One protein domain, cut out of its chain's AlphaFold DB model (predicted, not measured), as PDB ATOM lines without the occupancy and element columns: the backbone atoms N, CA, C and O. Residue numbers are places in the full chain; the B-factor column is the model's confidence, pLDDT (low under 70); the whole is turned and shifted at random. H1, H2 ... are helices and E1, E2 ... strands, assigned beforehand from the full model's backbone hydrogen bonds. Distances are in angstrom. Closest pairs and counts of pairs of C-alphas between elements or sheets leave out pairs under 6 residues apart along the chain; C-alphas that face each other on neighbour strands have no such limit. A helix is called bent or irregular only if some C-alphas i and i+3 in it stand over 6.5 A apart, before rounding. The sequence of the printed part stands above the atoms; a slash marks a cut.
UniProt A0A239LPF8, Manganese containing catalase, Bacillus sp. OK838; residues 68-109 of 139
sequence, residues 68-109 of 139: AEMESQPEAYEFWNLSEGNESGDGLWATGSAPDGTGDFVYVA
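What this domain is: This is residues 68 to 109 of the 139 residues of the protein "Manganese containing catalase" of Bacillus sp. OK838 (UniProt A0A239LPF8). Two short parallel strands, E1 and E2, lie side by side in the middle of a small flat domain, with H1 at one end of its long axis and the short helices H2 and H3 along one side. Between the strands the chain makes two wide loops, residues 81 to 86 toward the end away from H1, and residues 96 to 105 back toward H1's end. The printed part has 42 residues, with three named helices and two named strands in the order H1 E1 H2 H3 E2, a mixed class. It is only just compact, close to loose, with a radius of gyration of the C-alphas of 10.9 A and spans of 34 by 18 by 9 A.

Where its parts are: Find E1 at residues 78 to 80, beginning at C-alpha 78 (206.709, 186.341, 152.951). E2, residues 106 to 108, ends at C-alpha 108 (212.888, 184.358, 152.397); the strands measure 6.1 A and 6.3 A. H1, residues 68 to 76, starts at C-alpha 68 (192.495, 197.247, 148.498) and is 13.0 A long; it is irregular, with C-alphas 71 and 74 lying 7.9 A apart. H2 is residues 87 to 90, 5.8 A, and H3 residues 92 to 95, 5.1 A.

How they stand to each other: Look first at E1 and E2, parallel neighbours at 27 degrees; N 79 and O 106 are 2.8 A apart, within hydrogen-bond range. With H2 and H3 between them they form a strand-helix-strand unit, two parallel neighbour strands joined through helices, with a right-handed crossover. The closest C-alphas of H3 and E2, Ala 94 and Tyr 107, are 5.0 A apart. H2 and H3 are close but not clearly touching, their closest C-alphas, Gly 89 and Thr 95, 7.0 A apart. H1 is apart from H2, H3 and E2. In H1, 1 of 5 O i to N i+4 pairs and 4 of 6 O i to N i+3 pairs are within hydrogen-bond range; H2 and H3 are too short for an i+4 pair.

The domain as a whole: The C-alphas of Ala 68 and Gly 85, the two farthest apart, are 34.1 A from each other. The printed part has no cut and no long link. Its mean pLDDT is 94.9, and no printed residue is under 70.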
ATOM      1  N   ALA A  68     191.602 196.089 148.539       95.56
ATOM      2  CA  ALA A  68     192.495 197.247 148.498       95.56
ATOM      3  C   ALA A  68     193.975 196.889 148.702       95.56
ATOM      4  O   ALA A  68     194.836 197.714 148.412       95.56
ATOM      5  N   GLU A  69     194.275 195.677 149.173       93.69
ATOM      6  CA  GLU A  69     195.639 195.157 149.341       93.69
ATOM      7  C   GLU A  69     195.945 193.981 148.398       93.69
ATOM      8  O   GLU A  69     197.029 193.403 148.453       93.69
ATOM      9  N   MET A  70     195.016 193.642 147.493       91.81
ATOM     10  CA  MET A  70     195.102 192.449 146.644       91.81
ATOM     11  C   MET A  70     196.377 192.394 145.790       91.81
ATOM     12  O   MET A  70     196.929 191.316 145.579       91.81
ATOM     13  N   GLU A  71     196.867 193.542 145.313       94.25
ATOM     14  CA  GLU A  71     198.083 193.612 144.489       94.25
ATOM     15  C   GLU A  71     199.371 193.252 145.246       94.25
ATOM     16  O   GLU A  71     200.357 192.895 144.610       94.25
ATOM     17  N   SER A  72     199.356 193.328 146.580       94.06
ATOM     18  CA  SER A  72     200.492 193.021 147.464       94.06
ATOM     19  C   SER A  72     200.238 191.788 148.341       94.06
ATOM     20  O   SER A  72     200.895 191.587 149.359       94.06
ATOM     21  N   GLN A  73     199.253 190.958 147.981       91.19
ATOM     22  CA  GLN A  73     198.949 189.723 148.709       91.19
ATOM     23  C   GLN A  73     200.128 188.742 148.797       91.19
ATOM     24  O   GLN A  73     200.297 188.159 149.863       91.19
ATOM     25  N   PRO A  74     200.975 188.551 147.761       91.56
ATOM     26  CA  PRO A  74     202.152 187.691 147.892       91.56
ATOM     27  C   PRO A  74     203.067 188.107 149.053       91.56
ATOM     28  O   PRO A  74     203.515 187.253 149.814       91.56
ATOM     29  N   GLU A  75     203.279 189.412 149.246       93.81
ATOM     30  CA  GLU A  75     204.097 189.956 150.333       93.81
ATOM     31  C   GLU A  75     203.516 189.684 151.730       93.81
ATOM     32  O   GLU A  75     204.275 189.645 152.697       93.81
ATOM     33  N   ALA A  76     202.204 189.459 151.864       94.12
ATOM     34  CA  ALA A  76     201.575 189.153 153.152       94.12
ATOM     35  C   ALA A  76     202.012 187.793 153.731       94.12
ATOM     36  O   ALA A  76     201.916 187.581 154.942       94.12
ATOM     37  N   TYR A  77     202.517 186.889 152.883       95.75
ATOM     38  CA  TYR A  77     202.956 185.550 153.278       95.75
ATOM     39  C   TYR A  77     204.480 185.408 153.365       95.75
ATOM     40  O   TYR A  77     204.973 184.385 153.839       95.75
ATOM     41  N   GLU A  78     205.250 186.403 152.925       96.56
ATOM     42  CA  GLU A  78     206.709 186.341 152.951       96.56
ATOM     43  C   GLU A  78     207.257 186.786 154.319       96.56
ATOM     44  O   GLU A  78     207.153 187.950 154.706       96.56
ATOM     45  N   PHE A  79     207.942 185.891 155.034       97.25
ATOM     46  CA  PHE A  79     208.801 186.281 156.151       97.25
ATOM     47  C   PHE A  79     210.214 186.563 155.635       97.25
ATOM     48  O   PHE A  79     210.912 185.657 155.178       97.25
ATOM     49  N   TRP A  80     210.656 187.817 155.730       97.44
ATOM     50  CA  TRP A  80     211.977 188.239 155.264       97.44
ATOM     51  C   TRP A  80     213.015 188.123 156.375       97.44
ATOM     52  O   TRP A  80     212.915 188.797 157.404       97.44
ATOM     53  N   ASN A  81     214.053 187.318 156.151       97.62
ATOM     54  CA  ASN A  81     215.179 187.264 157.067       97.62
ATOM     55  C   ASN A  81     216.099 188.476 156.882       97.62
ATOM     56  O   ASN A  81     216.868 188.560 155.931       97.62
ATOM     57  N   LEU A  82     216.017 189.424 157.812       96.75
ATOM     58  CA  LEU A  82     216.841 190.637 157.821       96.75
ATOM     59  C   LEU A  82     217.920 190.598 158.916       96.75
ATOM     60  O   LEU A  82     218.385 191.643 159.373       96.75
ATOM     61  N   SER A  83     218.290 189.396 159.360       95.44
ATOM     62  CA  SER A  83     219.346 189.126 160.339       95.44
ATOM     63  C   SER A  83     220.398 188.189 159.736       95.44
ATOM     64  O   SER A  83     220.127 187.499 158.760       95.44
ATOM     65  N   GLU A  84     221.600 188.139 160.317       94.31
ATOM     66  CA  GLU A  84     222.679 187.244 159.856       94.31
ATOM     67  C   GLU A  84     222.383 185.750 160.114       94.31
ATOM     68  O   GLU A  84     222.927 184.888 159.427       94.31
ATOM     69  N   GLY A  85     221.551 185.432 161.113       95.12
ATOM     70  CA  GLY A  85     221.158 184.060 161.473       95.12
ATOM     71  C   GLY A  85     219.918 183.562 160.724       95.12
ATOM     72  O   GLY A  85     219.182 184.360 160.155       95.12
ATOM     73  N   ASN A  86     219.659 182.249 160.753       96.62
ATOM     74  CA  ASN A  86     218.532 181.606 160.048       96.62
ATOM     75  C   ASN A  86     217.462 181.016 160.986       96.62
ATOM     76  O   ASN A  86     216.466 180.462 160.528       96.62
ATOM     77  N   GLU A  87     217.632 181.151 162.300       96.19
ATOM     78  CA  GLU A  87     216.768 180.553 163.327       96.19
ATOM     79  C   GLU A  87     215.323 181.073 163.259       96.19
ATOM     80  O   GLU A  87     214.384 180.407 163.690       96.19
ATOM     81  N   SER A  88     215.111 182.259 162.677       95.56
ATOM     82  CA  SER A  88     213.771 182.800 162.430       95.56
ATOM     83  C   SER A  88     212.934 181.936 161.481       95.56
ATOM     84  O   SER A  88     211.710 182.066 161.484       95.56
ATOM     85  N   GLY A  89     213.587 181.092 160.672       96.25
ATOM     86  CA  GLY A  89     212.944 180.167 159.743       96.25
ATOM     87  C   GLY A  89     212.221 179.006 160.425       96.25
ATOM     88  O   GLY A  89     211.354 178.413 159.802       96.25
ATOM     89  N   ASP A  90     212.502 178.719 161.701       95.69
ATOM     90  CA  ASP A  90     211.855 177.626 162.447       95.69
ATOM     91  C   ASP A  90     210.502 178.035 163.065       95.69
ATOM     92  O   ASP A  90     209.796 177.222 163.670       95.69
ATOM     93  N   GLY A  91     210.143 179.318 162.975       95.06
ATOM     94  CA  GLY A  91     208.919 179.852 163.560       95.06
ATOM     95  C   GLY A  91     207.669 179.550 162.736       95.06
ATOM     96  O   GLY A  91     207.701 179.513 161.509       95.06
ATOM     97  N   LEU A  92     206.515 179.447 163.404       94.50
ATOM     98  CA  LEU A  92     205.221 179.232 162.731       94.50
ATOM     99  C   LEU A  92     204.851 180.352 161.747       94.50
ATOM    100  O   LEU A  92     204.087 180.114 160.822       94.50
ATOM    101  N   TRP A  93     205.409 181.549 161.927       93.38
ATOM    102  CA  TRP A  93     205.288 182.680 161.001       93.38
ATOM    103  C   TRP A  93     206.101 182.511 159.704       93.38
ATOM    104  O   TRP A  93     205.992 183.347 158.818       93.38
ATOM    105  N   ALA A  94     206.953 181.484 159.612       95.31
ATOM    106  CA  ALA A  94     207.814 181.192 158.465       95.31
ATOM    107  C   ALA A  94     207.527 179.814 157.837       95.31
ATOM    108  O   ALA A  94     207.854 179.607 156.671       95.31
ATOM    109  N   THR A  95     206.917 178.881 158.584       93.56
ATOM    110  CA  THR A  95     206.630 177.505 158.121       93.56
ATOM    111  C   THR A  95     205.152 177.111 158.151       93.56
ATOM    112  O   THR A  95     204.814 176.005 157.733       93.56
ATOM    113  N   GLY A  96     204.290 177.925 158.763       92.88
ATOM    114  CA  GLY A  96     202.877 177.612 158.979       92.88
ATOM    115  C   GLY A  96     201.946 178.252 157.954       92.88
ATOM    116  O   GLY A  96     202.385 178.876 156.992       92.88
ATOM    117  N   SER A  97     200.646 178.133 158.210       95.38
ATOM    118  CA  SER A  97     199.604 178.831 157.453       95.38
ATOM    119  C   SER A  97     199.195 180.130 158.143       95.38
ATOM    120  O   SER A  97     199.261 180.247 159.374       95.38
ATOM    121  N   ALA A  98     198.728 181.094 157.351       93.81
ATOM    122  CA  ALA A  98     198.152 182.332 157.847       93.81
ATOM    123  C   ALA A  98     196.995 182.031 158.826       93.81
ATOM    124  O   ALA A  98     196.163 181.164 158.541       93.81
ATOM    125  N   PRO A  99     196.903 182.718 159.982       92.88
ATOM    126  CA  PRO A  99     195.882 182.428 160.995       92.88
ATOM    127  C   PRO A  99     194.423 182.610 160.545       92.88
ATOM    128  O   PRO A  99     193.519 182.114 161.210       92.88
ATOM    129  N   ASP A 100     194.184 183.332 159.452       92.00
ATOM    130  CA  ASP A 100     192.871 183.494 158.816       92.00
ATOM    131  C   ASP A 100     192.602 182.458 157.704       92.00
ATOM    132  O   ASP A 100     191.523 182.456 157.113       92.00
ATOM    133  N   GLY A 101     193.556 181.558 157.439       91.25
ATOM    134  CA  GLY A 101     193.452 180.495 156.442       91.25
ATOM    135  C   GLY A 101     193.617 180.957 154.993       91.25
ATOM    136  O   GLY A 101     193.240 180.218 154.086       91.25
ATOM    137  N   THR A 102     194.144 182.160 154.759       91.56
ATOM    138  CA  THR A 102     194.237 182.759 153.414       91.56
ATOM    139  C   THR A 102     195.414 182.253 152.571       91.56
ATOM    140  O   THR A 102     195.357 182.328 151.343       91.56
ATOM    141  N   GLY A 103     196.440 181.666 153.193       93.38
ATOM    142  CA  GLY A 103     197.609 181.125 152.500       93.38
ATOM    143  C   GLY A 103     198.643 180.507 153.439       93.38
ATOM    144  O   GLY A 103     198.426 180.424 154.649       93.38
ATOM    145  N   ASP A 104     199.774 180.086 152.871       96.50
ATOM    146  CA  ASP A 104     200.907 179.497 153.590       96.50
ATOM    147  C   ASP A 104     202.110 180.442 153.582       96.50
ATOM    148  O   ASP A 104     202.405 181.065 152.561       96.50
ATOM    149  N   PHE A 105     202.814 180.540 154.712       97.44
ATOM    150  CA  PHE A 105     203.991 181.392 154.840       97.44
ATOM    151  C   PHE A 105     205.182 180.857 154.038       97.44
ATOM    152  O   PHE A 105     205.394 179.650 153.910       97.44
ATOM    153  N   VAL A 106     205.998 181.785 153.542       96.56
ATOM    154  CA  VAL A 106     207.232 181.520 152.804       96.56
ATOM    155  C   VAL A 106     208.392 182.203 153.512       96.56
ATOM    156  O   VAL A 106     208.393 183.418 153.710       96.56
ATOM    157  N   TYR A 107     209.417 181.432 153.862       97.69
ATOM    158  CA  TYR A 107     210.653 181.973 154.415       97.69
ATOM    159  C   TYR A 107     211.595 182.455 153.306       97.69
ATOM    160  O   TYR A 107     212.059 181.666 152.480       97.69
ATOM    161  N   VAL A 108     211.923 183.746 153.314       97.31
ATOM    162  CA  VAL A 108     212.888 184.358 152.397       97.31
ATOM    163  C   VAL A 108     214.208 184.542 153.141       97.31
ATOM    164  O   VAL A 108     214.388 185.515 153.873       97.31
ATOM    165  N   ALA A 109     215.124 183.585 152.969       96.88
ATOM    166  CA  ALA A 109     216.409 183.559 153.676       96.88
ATOM    167  C   ALA A 109     217.343 184.717 153.285       96.88
ATOM    168  O   ALA A 109     218.057 185.245 154.130       96.88
TER     169      ALA A 109